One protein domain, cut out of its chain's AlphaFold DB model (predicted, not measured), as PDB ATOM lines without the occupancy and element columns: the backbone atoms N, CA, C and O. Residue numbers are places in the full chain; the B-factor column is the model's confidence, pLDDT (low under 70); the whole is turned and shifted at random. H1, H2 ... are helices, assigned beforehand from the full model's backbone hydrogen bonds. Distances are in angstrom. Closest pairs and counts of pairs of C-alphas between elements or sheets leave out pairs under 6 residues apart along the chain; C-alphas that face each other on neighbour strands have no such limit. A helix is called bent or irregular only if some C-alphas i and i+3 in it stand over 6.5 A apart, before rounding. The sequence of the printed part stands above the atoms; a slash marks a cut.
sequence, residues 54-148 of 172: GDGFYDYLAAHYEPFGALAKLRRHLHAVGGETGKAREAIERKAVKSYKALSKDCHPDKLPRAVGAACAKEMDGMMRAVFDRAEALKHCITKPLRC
ATOM      1  N   GLY A  54     160.671 262.343 350.835       61.56
ATOM      2  CA  GLY A  54     160.876 262.508 352.266       61.56
ATOM      3  C   GLY A  54     161.530 261.261 352.845       61.56
ATOM      4  O   GLY A  54     161.179 260.142 352.454       61.56
ATOM      5  N   ASP A  55     162.451 261.438 353.796       66.25
ATOM      6  CA  ASP A  55     163.050 260.325 354.547       66.25
ATOM      7  C   ASP A  55     161.970 259.349 355.064       66.25
ATOM      8  O   ASP A  55     162.206 258.144 355.104       66.25
ATOM      9  N   GLY A  56     160.741 259.833 355.302       73.50
ATOM     10  CA  GLY A  56     159.562 259.028 355.629       73.50
ATOM     11  C   GLY A  56     159.229 257.887 354.651       73.50
ATOM     12  O   GLY A  56     158.875 256.801 355.109       73.50
ATOM     13  N   PHE A  57     159.383 258.059 353.330       82.44
ATOM     14  CA  PHE A  57     159.154 256.958 352.378       82.44
ATOM     15  C   PHE A  57     160.248 255.890 352.481       82.44
ATOM     16  O   PHE A  57     159.972 254.691 352.443       82.44
ATOM     17  N   TYR A  58     161.504 256.304 352.657       83.88
ATOM     18  CA  TYR A  58     162.607 255.363 352.839       83.88
ATOM     19  C   TYR A  58     162.571 254.680 354.211       83.88
ATOM     20  O   TYR A  58     162.959 253.517 354.310       83.88
ATOM     21  N   ASP A  59     162.058 255.351 355.243       82.50
ATOM     22  CA  ASP A  59     161.766 254.758 356.548       82.50
ATOM     23  C   ASP A  59     160.659 253.704 356.440       82.50
ATOM     24  O   ASP A  59     160.812 252.596 356.963       82.50
ATOM     25  N   TYR A  60     159.586 253.999 355.698       85.62
ATOM     26  CA  TYR A  60     158.549 253.020 355.367       85.62
ATOM     27  C   TYR A  60     159.155 251.806 354.646       85.62
ATOM     28  O   TYR A  60     158.985 250.669 355.088       85.62
ATOM     29  N   LEU A  61     159.950 252.015 353.592       88.12
ATOM     30  CA  LEU A  61     160.618 250.912 352.893       88.12
ATOM     31  C   LEU A  61     161.557 250.127 353.813       88.12
ATOM     32  O   LEU A  61     161.628 248.905 353.718       88.12
ATOM     33  N   ALA A  62     162.256 250.789 354.732       89.00
ATOM     34  CA  ALA A  62     163.128 250.113 355.684       89.00
ATOM     35  C   ALA A  62     162.362 249.232 356.689       89.00
ATOM     36  O   ALA A  62     162.940 248.273 357.208       89.00
ATOM     37  N   ALA A  63     161.092 249.542 356.959       85.88
ATOM     38  CA  ALA A  63     160.212 248.746 357.809       85.88
ATOM     39  C   ALA A  63     159.505 247.613 357.043       85.88
ATOM     40  O   ALA A  63     159.340 246.524 357.588       85.88
ATOM     41  N   HIS A  64     159.118 247.849 355.786       86.62
ATOM     42  CA  HIS A  64     158.238 246.953 355.027       86.62
ATOM     43  C   HIS A  64     158.933 246.140 353.927       86.62
ATOM     44  O   HIS A  64     158.355 245.178 353.425       86.62
ATOM     45  N   TYR A  65     160.171 246.478 353.559       88.94
ATOM     46  CA  TYR A  65     160.934 245.777 352.529       88.94
ATOM     47  C   TYR A  65     162.288 245.306 353.073       88.94
ATOM     48  O   TYR A  65     163.249 246.072 353.152       88.94
ATOM     49  N   GLU A  66     162.375 244.023 353.448       91.00
ATOM     50  CA  GLU A  66     163.518 243.457 354.189       91.00
ATOM     51  C   GLU A  66     164.889 243.744 353.548       91.00
ATOM     52  O   GLU A  66     165.744 244.290 354.252       91.00
ATOM     53  N   PRO A  67     165.116 243.515 352.238       92.12
ATOM     54  CA  PRO A  67     166.393 243.830 351.603       92.12
ATOM     55  C   PRO A  67     166.800 245.304 351.728       92.12
ATOM     56  O   PRO A  67     167.980 245.611 351.926       92.12
ATOM     57  N   PHE A  68     165.835 246.225 351.639       92.50
ATOM     58  CA  PHE A  68     166.083 247.654 351.817       92.50
ATOM     59  C   PHE A  68     166.343 247.987 353.293       92.50
ATOM     60  O   PHE A  68     167.325 248.656 353.623       92.50
ATOM     61  N   GLY A  69     165.522 247.452 354.199       91.62
ATOM     62  CA  GLY A  69     165.671 247.608 355.644       91.62
ATOM     63  C   GLY A  69     167.008 247.099 356.176       91.62
ATOM     64  O   GLY A  69     167.619 247.746 357.029       91.62
ATOM     65  N   ALA A  70     167.517 245.991 355.641       92.56
ATOM     66  CA  ALA A  70     168.835 245.467 355.971       92.56
ATOM     67  C   ALA A  70     169.952 246.456 355.596       92.56
ATOM     68  O   ALA A  70     170.824 246.737 356.420       92.56
ATOM     69  N   LEU A  71     169.904 247.049 354.395       92.75
ATOM     70  CA  LEU A  71     170.860 248.082 353.974       92.75
ATOM     71  C   LEU A  71     170.779 249.325 354.869       92.75
ATOM     72  O   LEU A  71     171.807 249.809 355.348       92.75
ATOM     73  N   ALA A  72     169.570 249.810 355.155       90.94
ATOM     74  CA  ALA A  72     169.364 250.965 356.025       90.94
ATOM     75  C   ALA A  72     169.894 250.717 357.452       90.94
ATOM     76  O   ALA A  72     170.578 251.568 358.025       90.94
ATOM     77  N   LYS A  73     169.646 249.529 358.021       90.88
ATOM     78  CA  LYS A  73     170.165 249.123 359.340       90.88
ATOM     79  C   LYS A  73     171.691 249.059 359.362       90.88
ATOM     80  O   LYS A  73     172.294 249.617 360.274       90.88
ATOM     81  N   LEU A  74     172.320 248.449 358.354       91.56
ATOM     82  CA  LEU A  74     173.783 248.380 358.263       91.56
ATOM     83  C   LEU A  74     174.415 249.771 358.152       91.56
ATOM     84  O   LEU A  74     175.418 250.042 358.811       91.56
ATOM     85  N   ARG A  75     173.816 250.674 357.365       89.25
ATOM     86  CA  ARG A  75     174.290 252.059 357.256       89.25
ATOM     87  C   ARG A  75     174.185 252.803 358.588       89.25
ATOM     88  O   ARG A  75     175.150 253.460 358.974       89.25
ATOM     89  N   ARG A  76     173.055 252.683 359.298       86.94
ATOM     90  CA  ARG A  76     172.871 253.287 360.631       86.94
ATOM     91  C   ARG A  76     173.866 252.739 361.647       86.94
ATOM     92  O   ARG A  76     174.476 253.522 362.364       86.94
ATOM     93  N   HIS A  77     174.069 251.423 361.663       87.62
ATOM     94  CA  HIS A  77     175.035 250.781 362.546       87.62
ATOM     95  C   HIS A  77     176.452 251.319 362.315       87.62
ATOM     96  O   HIS A  77     177.059 251.814 363.256       87.62
ATOM     97  N   LEU A  78     176.933 251.321 361.064       85.75
ATOM     98  CA  LEU A  78     178.261 251.848 360.727       85.75
ATOM     99  C   LEU A  78     178.439 253.314 361.114       85.75
ATOM    100  O   LEU A  78     179.532 253.704 361.513       85.75
ATOM    101  N   HIS A  79     177.391 254.126 360.983       83.38
ATOM    102  CA  HIS A  79     177.453 255.511 361.426       83.38
ATOM    103  C   HIS A  79     177.537 255.626 362.952       83.38
ATOM    104  O   HIS A  79     178.362 256.378 363.456       83.38
ATOM    105  N   ALA A  80     176.711 254.874 363.686       82.81
ATOM    106  CA  ALA A  80     176.662 254.929 365.147       82.81
ATOM    107  C   ALA A  80     177.987 254.514 365.803       82.81
ATOM    108  O   ALA A  80     178.387 255.108 366.797       82.81
ATOM    109  N   VAL A  81     178.676 253.522 365.236       84.12
ATOM    110  CA  VAL A  81     179.949 253.017 365.778       84.12
ATOM    111  C   VAL A  81     181.181 253.756 365.237       84.12
ATOM    112  O   VAL A  81     182.299 253.439 365.624       84.12
ATOM    113  N   GLY A  82     181.008 254.732 364.334       78.00
ATOM    114  CA  GLY A  82     182.123 255.451 363.701       78.00
ATOM    115  C   GLY A  82     182.910 254.626 362.672       78.00
ATOM    116  O   GLY A  82     183.969 255.049 362.212       78.00
ATOM    117  N   GLY A  83     182.382 253.467 362.275       75.44
ATOM    118  CA  GLY A  83     183.017 252.511 361.374       75.44
ATOM    119  C   GLY A  83     183.443 251.216 362.064       75.44
ATOM    120  O   GLY A  83     183.627 251.145 363.270       75.44
ATOM    121  N   GLU A  84     183.600 250.170 361.261       83.44
ATOM    122  CA  GLU A  84     184.048 248.844 361.697       83.44
ATOM    123  C   GLU A  84     185.354 248.491 360.984       83.44
ATOM    124  O   GLU A  84     185.587 248.949 359.857       83.44
ATOM    125  N   THR A  85     186.179 247.639 361.597       82.38
ATOM    126  CA  THR A  85     187.463 247.187 361.035       82.38
ATOM    127  C   THR A  85     187.560 245.658 360.968       82.38
ATOM    128  O   THR A  85     186.756 244.924 361.550       82.38
ATOM    129  N   GLY A  86     188.526 245.158 360.190       87.38
ATOM    130  CA  GLY A  86     188.841 243.729 360.095       87.38
ATOM    131  C   GLY A  86     187.658 242.842 359.680       87.38
ATOM    132  O   GLY A  86     186.880 243.179 358.787       87.38
ATOM    133  N   LYS A  87     187.508 241.692 360.348       88.19
ATOM    134  CA  LYS A  87     186.508 240.666 359.993       88.19
ATOM    135  C   LYS A  87     185.060 241.151 360.113       88.19
ATOM    136  O   LYS A  87     184.201 240.707 359.350       88.19
ATOM    137  N   ALA A  88     184.786 242.039 361.069       87.94
ATOM    138  CA  ALA A  88     183.449 242.580 361.296       87.94
ATOM    139  C   ALA A  88     183.030 243.482 360.125       87.94
ATOM    140  O   ALA A  88     181.950 243.318 359.546       87.94
ATOM    141  N   ARG A  89     183.971 244.309 359.651       89.69
ATOM    142  CA  ARG A  89     183.800 245.118 358.447       89.69
ATOM    143  C   ARG A  89     183.503 244.282 357.209       89.69
ATOM    144  O   ARG A  89     182.527 244.548 356.507       89.69
ATOM    145  N   GLU A  90     184.294 243.244 356.962       90.94
ATOM    146  CA  GLU A  90     184.058 242.350 355.827       90.94
ATOM    147  C   GLU A  90     182.687 241.658 355.902       90.94
ATOM    148  O   GLU A  90     182.012 241.471 354.887       90.94
ATOM    149  N   ALA A  91     182.244 241.267 357.101       92.75
ATOM    150  CA  ALA A  91     180.931 240.659 357.294       92.75
ATOM    151  C   ALA A  91     179.793 241.638 356.962       92.75
ATOM    152  O   ALA A  91     178.815 241.239 356.323       92.75
ATOM    153  N   ILE A  92     179.929 242.909 357.345       92.31
ATOM    154  CA  ILE A  92     178.981 243.977 357.004       92.31
ATOM    155  C   ILE A  92     178.930 244.204 355.491       92.31
ATOM    156  O   ILE A  92     177.842 244.260 354.916       92.31
ATOM    157  N   GLU A  93     180.081 244.273 354.823       93.25
ATOM    158  CA  GLU A  93     180.143 244.462 353.372       93.25
ATOM    159  C   GLU A  93     179.501 243.295 352.616       93.25
ATOM    160  O   GLU A  93     178.680 243.511 351.720       93.25
ATOM    161  N   ARG A  94     179.787 242.052 353.028       94.69
ATOM    162  CA  ARG A  94     179.145 240.853 352.467       94.69
ATOM    163  C   ARG A  94     177.629 240.877 352.657       94.69
ATOM    164  O   ARG A  94     176.894 240.580 351.711       94.69
ATOM    165  N   LYS A  95     177.147 241.256 353.847       94.31
ATOM    166  CA  LYS A  95     175.708 241.405 354.126       94.31
ATOM    167  C   LYS A  95     175.077 242.464 353.220       94.31
ATOM    168  O   LYS A  95     174.072 242.173 352.578       94.31
ATOM    169  N   ALA A  96     175.699 243.633 353.079       94.62
ATOM    170  CA  ALA A  96     175.185 244.697 352.220       94.62
ATOM    171  C   ALA A  96     175.129 244.292 350.741       94.62
ATOM    172  O   ALA A  96     174.123 244.530 350.076       94.62
ATOM    173  N   VAL A  97     176.161 243.620 350.221       94.88
ATOM    174  CA  VAL A  97     176.147 243.104 348.842       94.88
ATOM    175  C   VAL A  97     175.029 242.077 348.644       94.88
ATOM    176  O   VAL A  97     174.354 242.103 347.615       94.88
ATOM    177  N   LYS A  98     174.792 241.196 349.626       94.62
ATOM    178  CA  LYS A  98     173.709 240.205 349.571       94.62
ATOM    179  C   LYS A  98     172.331 240.874 349.542       94.62
ATOM    180  O   LYS A  98     171.537 240.545 348.660       94.62
ATOM    181  N   SER A  99     172.072 241.821 350.444       93.94
ATOM    182  CA  SER A  99     170.804 242.561 350.504       93.94
ATOM    183  C   SER A  99     170.566 243.377 349.232       93.94
ATOM    184  O   SER A  99     169.498 243.286 348.634       93.94
ATOM    185  N   TYR A 100     171.591 244.071 348.726       95.00
ATOM    186  CA  TYR A 100     171.505 244.790 347.454       95.00
ATOM    187  C   TYR A 100     171.205 243.861 346.268       95.00
ATOM    188  O   TYR A 100     170.376 244.176 345.418       95.00
ATOM    189  N   LYS A 101     171.836 242.682 346.206       93.19
ATOM    190  CA  LYS A 101     171.589 241.706 345.134       93.19
ATOM    191  C   LYS A 101     170.170 241.136 345.180       93.19
ATOM    192  O   LYS A 101     169.626 240.842 344.119       93.19
ATOM    193  N   ALA A 102     169.601 240.933 346.370       91.19
ATOM    194  CA  ALA A 102     168.200 240.541 346.514       91.19
ATOM    195  C   ALA A 102     167.290 241.649 345.972       91.19
ATOM    196  O   ALA A 102     166.536 241.405 345.037       91.19
ATOM    197  N   LEU A 103     167.500 242.882 346.434       90.94
ATOM    198  CA  LEU A 103     166.733 244.049 346.010       90.94
ATOM    199  C   LEU A 103     166.786 244.292 344.490       90.94
ATOM    200  O   LEU A 103     165.762 244.473 343.838       90.94
ATOM    201  N   SER A 104     167.976 244.195 343.895       90.19
ATOM    202  CA  SER A 104     168.209 244.331 342.450       90.19
ATOM    203  C   SER A 104     167.502 243.261 341.603       90.19
ATOM    204  O   SER A 104     167.427 243.385 340.382       90.19
ATOM    205  N   LYS A 105     167.008 242.161 342.175       87.75
ATOM    206  CA  LYS A 105     166.185 241.212 341.407       87.75
ATOM    207  C   LYS A 105     164.745 241.692 341.257       87.75
ATOM    208  O   LYS A 105     164.128 241.360 340.250       87.75
ATOM    209  N   ASP A 106     164.268 242.483 342.210       82.44
ATOM    210  CA  ASP A 106     162.857 242.833 342.344       82.44
ATOM    211  C   ASP A 106     162.530 244.238 341.825       82.44
ATOM    212  O   ASP A 106     161.431 244.448 341.310       82.44
ATOM    213  N   CYS A 107     163.473 245.186 341.916       84.00
ATOM    214  CA  CYS A 107     163.240 246.587 341.538       84.00
ATOM    215  C   CYS A 107     164.195 247.140 340.466       84.00
ATOM    216  O   CYS A 107     164.109 248.316 340.128       84.00
ATOM    217  N   HIS A 108     165.112 246.333 339.921       87.50
ATOM    218  CA  HIS A 108     165.980 246.798 338.832       87.50
ATOM    219  C   HIS A 108     165.146 247.071 337.574       87.50
ATOM    220  O   HIS A 108     164.371 246.188 337.196       87.50
ATOM    221  N   PRO A 109     165.330 248.214 336.887       82.00
ATOM    222  CA  PRO A 109     164.477 248.628 335.768       82.00
ATOM    223  C   PRO A 109     164.365 247.553 334.677       82.00
ATOM    224  O   PRO A 109     163.262 247.187 334.288       82.00
ATOM    225  N   ASP A 110     165.478 246.924 334.287       86.31
ATOM    226  CA  ASP A 110     165.458 245.838 333.286       86.31
ATOM    227  C   ASP A 110     164.716 244.562 333.721       86.31
ATOM    228  O   ASP A 110     164.262 243.774 332.891       86.31
ATOM    229  N   LYS A 111     164.606 244.312 335.029       87.19
ATOM    230  CA  LYS A 111     163.964 243.103 335.575       87.19
ATOM    231  C   LYS A 111     162.531 243.362 336.022       87.19
ATOM    232  O   LYS A 111     161.761 242.410 336.146       87.19
ATOM    233  N   LEU A 112     162.163 244.626 336.220       86.44
ATOM    234  CA  LEU A 112     160.861 245.050 336.711       86.44
ATOM    235  C   LEU A 112     159.696 244.527 335.843       86.44
ATOM    236  O   LEU A 112     158.774 243.944 336.416       86.44
ATOM    237  N   PRO A 113     159.736 244.578 334.490       88.25
ATOM    238  CA  PRO A 113     158.671 244.009 333.655       88.25
ATOM    239  C   PRO A 113     158.455 242.508 333.864       88.25
ATOM    240  O   PRO A 113     157.322 242.037 333.815       88.25
ATOM    241  N   ARG A 114     159.526 241.750 334.135       86.31
ATOM    242  CA  ARG A 114     159.443 240.319 334.474       86.31
ATOM    243  C   ARG A 114     158.961 240.081 335.902       86.31
ATOM    244  O   ARG A 114     158.367 239.041 336.170       86.31
ATOM    245  N   ALA A 115     159.245 241.003 336.816       83.31
ATOM    246  CA  ALA A 115     158.857 240.887 338.214       83.31
ATOM    247  C   ALA A 115     157.359 241.154 338.423       83.31
ATOM    248  O   ALA A 115     156.731 240.420 339.176       83.31
ATOM    249  N   VAL A 116     156.783 242.157 337.751       86.00
ATOM    250  CA  VAL A 116     155.401 242.621 338.016       86.00
ATOM    251  C   VAL A 116     154.498 242.724 336.789       86.00
ATOM    252  O   VAL A 116     153.363 243.181 336.890       86.00
ATOM    253  N   GLY A 117     154.979 242.301 335.621       88.50
ATOM    254  CA  GLY A 117     154.280 242.477 334.351       88.50
ATOM    255  C   GLY A 117     154.532 243.853 333.728       88.50
ATOM    256  O   GLY A 117     154.755 244.851 334.417       88.50
ATOM    257  N   ALA A 118     154.490 243.918 332.394       87.94
ATOM    258  CA  ALA A 118     154.895 245.103 331.631       87.94
ATOM    259  C   ALA A 118     154.039 246.350 331.921       87.94
ATOM    260  O   ALA A 118     154.582 247.446 332.065       87.94
ATOM    261  N   ALA A 119     152.718 246.185 332.049       87.75
ATOM    262  CA  ALA A 119     151.805 247.290 332.345       87.75
ATOM    263  C   ALA A 119     152.105 247.922 333.714       87.75
ATOM    264  O   ALA A 119     152.226 249.140 333.821       87.75
ATOM    265  N   CYS A 120     152.304 247.087 334.739       88.69
ATOM    266  CA  CYS A 120     152.626 247.551 336.084       88.69
ATOM    267  C   CYS A 120     154.029 248.164 336.162       88.69
ATOM    268  O   CYS A 120     154.216 249.209 336.775       88.69
ATOM    269  N   ALA A 121     155.014 247.563 335.488       88.69
ATOM    270  CA  ALA A 121     156.375 248.084 335.453       88.69
ATOM    271  C   ALA A 121     156.439 249.501 334.869       88.69
ATOM    272  O   ALA A 121     157.077 250.367 335.458       88.69
ATOM    273  N   LYS A 122     155.717 249.767 333.771       89.00
ATOM    274  CA  LYS A 122     155.637 251.109 333.177       89.00
ATOM    275  C   LYS A 122     155.043 252.135 334.144       89.00
ATOM    276  O   LYS A 122     155.473 253.282 334.172       89.00
ATOM    277  N   GLU A 123     154.063 251.722 334.941       88.50
ATOM    278  CA  GLU A 123     153.400 252.582 335.919       88.50
ATOM    279  C   GLU A 123     154.300 252.930 337.120       88.50
ATOM    280  O   GLU A 123     154.136 253.995 337.720       88.50
ATOM    281  N   MET A 124     155.227 252.034 337.474       86.25
ATOM    282  CA  MET A 124     156.073 252.102 338.674       86.25
ATOM    283  C   MET A 124     157.531 252.490 338.387       86.25
ATOM    284  O   MET A 124     158.296 252.647 339.338       86.25
ATOM    285  N   ASP A 125     157.930 252.632 337.117       85.31
ATOM    286  CA  ASP A 125     159.336 252.764 336.696       85.31
ATOM    287  C   ASP A 125     160.087 253.863 337.460       85.31
ATOM    288  O   ASP A 125     161.132 253.603 338.052       85.31
ATOM    289  N   GLY A 126     159.508 255.066 337.539       86.19
ATOM    290  CA  GLY A 126     160.129 256.198 338.232       86.19
ATOM    291  C   GLY A 126     160.353 255.946 339.727       86.19
ATOM    292  O   GLY A 126     161.448 256.184 340.234       86.19
ATOM    293  N   MET A 127     159.348 255.405 340.427       87.44
ATOM    294  CA  MET A 127     159.471 255.058 341.848       87.44
ATOM    295  C   MET A 127     160.518 253.958 342.045       87.44
ATOM    296  O   MET A 127     161.371 254.063 342.922       87.44
ATOM    297  N   MET A 128     160.486 252.907 341.223       88.38
ATOM    298  CA  MET A 128     161.401 251.777 341.380       88.38
ATOM    299  C   MET A 128     162.839 252.107 341.046       88.38
ATOM    300  O   MET A 128     163.741 251.627 341.732       88.38
ATOM    301  N   ARG A 129     163.056 252.991 340.074       88.69
ATOM    302  CA  ARG A 129     164.358 253.598 339.825       88.69
ATOM    303  C   ARG A 129     164.845 254.363 341.055       88.69
ATOM    304  O   ARG A 129     165.940 254.087 341.525       88.69
ATOM    305  N   ALA A 130     164.011 255.210 341.663       86.88
ATOM    306  CA  ALA A 130     164.386 255.943 342.876       86.88
ATOM    307  C   ALA A 130     164.711 255.020 344.072       86.88
ATOM    308  O   ALA A 130     165.642 255.288 344.835       86.88
ATOM    309  N   VAL A 131     163.973 253.916 344.241       89.25
ATOM    310  CA  VAL A 131     164.268 252.894 345.265       89.25
ATOM    311  C   VAL A 131     165.592 252.192 344.976       89.25
ATOM    312  O   VAL A 131     166.409 252.015 345.884       89.25
ATOM    313  N   PHE A 132     165.812 251.803 343.721       91.31
ATOM    314  CA  PHE A 132     167.033 251.143 343.279       91.31
ATOM    315  C   PHE A 132     168.267 252.036 343.467       91.31
ATOM    316  O   PHE A 132     169.229 251.606 344.103       91.31
ATOM    317  N   ASP A 133     168.204 253.290 343.019       89.75
ATOM    318  CA  ASP A 133     169.292 254.266 343.130       89.75
ATOM    319  C   ASP A 133     169.628 254.547 344.603       89.75
ATOM    320  O   ASP A 133     170.798 254.559 345.003       89.75
ATOM    321  N   ARG A 134     168.608 254.685 345.467       89.12
ATOM    322  CA  ARG A 134     168.823 254.840 346.914       89.12
ATOM    323  C   ARG A 134     169.484 253.606 347.523       89.12
ATOM    324  O   ARG A 134     170.375 253.745 348.362       89.12
ATOM    325  N   ALA A 135     169.079 252.404 347.121       91.94
ATOM    326  CA  ALA A 135     169.680 251.166 347.607       91.94
ATOM    327  C   ALA A 135     171.136 251.003 347.140       91.94
ATOM    328  O   ALA A 135     171.987 250.563 347.920       91.94
ATOM    329  N   GLU A 136     171.445 251.390 345.900       92.19
ATOM    330  CA  GLU A 136     172.815 251.425 345.391       92.19
ATOM    331  C   GLU A 136     173.669 252.401 346.201       92.19
ATOM    332  O   GLU A 136     174.752 252.034 346.668       92.19
ATOM    333  N   ALA A 137     173.153 253.604 346.449       91.06
ATOM    334  CA  ALA A 137     173.826 254.605 347.258       91.06
ATOM    335  C   ALA A 137     174.054 254.113 348.701       91.06
ATOM    336  O   ALA A 137     175.161 254.247 349.223       91.06
ATOM    337  N   LEU A 138     173.074 253.451 349.334       91.56
ATOM    338  CA  LEU A 138     173.236 252.838 350.662       91.56
ATOM    339  C   LEU A 138     174.354 251.790 350.663       91.56
ATOM    340  O   LEU A 138     175.248 251.829 351.512       91.56
ATOM    341  N   LYS A 139     174.355 250.880 349.684       94.44
ATOM    342  CA  LYS A 139     175.411 249.872 349.528       94.44
ATOM    343  C   LYS A 139     176.777 250.521 349.279       94.44
ATOM    344  O   LYS A 139     177.782 250.064 349.833       94.44
ATOM    345  N   HIS A 140     176.840 251.592 348.493       92.44
ATOM    346  CA  HIS A 140     178.068 252.358 348.287       92.44
ATOM    347  C   HIS A 140     178.559 252.973 349.598       92.44
ATOM    348  O   HIS A 140     179.721 252.819 349.949       92.44
ATOM    349  N   CYS A 141     177.670 253.577 350.375       90.31
ATOM    350  CA  CYS A 141     177.987 254.171 351.667       90.31
ATOM    351  C   CYS A 141     178.433 253.164 352.735       90.31
ATOM    352  O   CYS A 141     179.158 253.535 353.657       90.31
ATOM    353  N   ILE A 142     178.012 251.902 352.634       90.94
ATOM    354  CA  ILE A 142     178.473 250.825 353.519       90.94
ATOM    355  C   ILE A 142     179.866 250.352 353.090       90.94
ATOM    356  O   ILE A 142     180.776 250.292 353.909       90.94
ATOM    357  N   THR A 143     180.045 250.054 351.800       89.94
ATOM    358  CA  THR A 143     181.298 249.495 351.250       89.94
ATOM    359  C   THR A 143     182.420 250.526 351.108       89.94
ATOM    360  O   THR A 143     183.592 250.198 351.243       89.94
ATOM    361  N   LYS A 144     182.082 251.792 350.862       88.06
ATOM    362  CA  LYS A 144     183.005 252.908 350.614       88.06
ATOM    363  C   LYS A 144     182.546 254.154 351.389       88.06
ATOM    364  O   LYS A 144     182.129 255.141 350.786       88.06
ATOM    365  N   PRO A 145     182.615 254.142 352.732       82.12
ATOM    366  CA  PRO A 145     182.047 255.185 353.586       82.12
ATOM    367  C   PRO A 145     182.674 256.559 353.349       82.12
ATOM    368  O   PRO A 145     181.952 257.547 353.367       82.12
ATOM    369  N   LEU A 146     183.975 256.621 353.039       81.50
ATOM    370  CA  LEU A 146     184.681 257.872 352.722       81.50
ATOM    371  C   LEU A 146     184.199 258.537 351.421       81.50
ATOM    372  O   LEU A 146     184.487 259.702 351.189       81.50
ATOM    373  N   ARG A 147     183.490 257.797 350.560       82.88
ATOM    374  CA  ARG A 147     182.899 258.302 349.311       82.88
ATOM    375  C   ARG A 147     181.381 258.451 349.408       82.88
ATOM    376  O   ARG A 147     180.715 258.622 348.392       82.88
ATOM    377  N   CYS A 148     180.822 258.313 350.607       83.31
ATOM    378  CA  CYS A 148     179.389 258.412 350.804       83.31
ATOM    379  C   CYS A 148     178.930 259.869 350.710       83.31
ATOM    380  O   CYS A 148     179.358 260.700 351.504       83.31
TER     381      CYS A 148
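What this domain is: This is residues 54 to 148 of the 172 residues of a protein of Phaeocystis antarctica (UniProt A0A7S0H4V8). The two longest helices, H3 and H5, run side by side in opposite ways, and H2 packs on both of them to complete an elongated three-helix bundle, up and down, each helix running against the one before it in the chain. H1 is set steeply to the first part of H2, and little H4 packs on the first part of H5, at one end of the length. The printed part has 95 residues with five named helices, H1 to H5 in order, and no named strand; its class is all helix. It is compact, with a radius of gyration of the C-alphas of 14.1 A, and spans 46 by 25 by 23 A.

How they stand to each other: H5, residues 118 to 143, is irregular, with C-alphas 123 and 126 8.0 A apart, and has a kink of 67 degrees near residue 125. With residues 132 to 143 alone it touches H3, residues 86 to 106, at a shallow tilt of 7 degrees, opposite ways; the closest C-alphas, of Glu 93 and Thr 143, are 5.6 A apart. With residues 135 to 142 alone it touches H2, residues 66 to 80, closest at the C-alphas of Arg 75 and Ile 142, 5.7 A. H2 and H3 form a helical hairpin at a shallow tilt of 30 degrees, with the C-alphas of Pro 67 and Ser 99 closest, 4.7 A. H1, residues 55 to 64, touches H2 at a steep tilt of 59 degrees; the closest C-alphas, of Ala 62 and Gly 69, are 3.6 A apart. H4, residues 112 to 116, touches H5, with the C-alphas of Pro 113 and Ala 121 closest, 5.0 A. H1 and H3 are apart. Every O i to N i+4 pair is within hydrogen-bond range in H1, H2 and H4, but 15 of 17 in H3 and 20 of 22 in H5.

Where its parts are: H5 measures 33.2 A, H3 31.5 A and H2 20.6 A from first to last C-alpha. H1 begins at C-alpha 55, (163.050, 260.325, 354.547), and H5 ends at C-alpha 143, (181.298, 249.495, 351.250).

The domain as a whole: The two C-alphas farthest apart, of Gly 86 and Ala 119, are 46.4 A apart. The printed part has no cut, and its four links between helices are tight. Mean pLDDT of the printed part is 87.7; residues 54 to 55 are under 70.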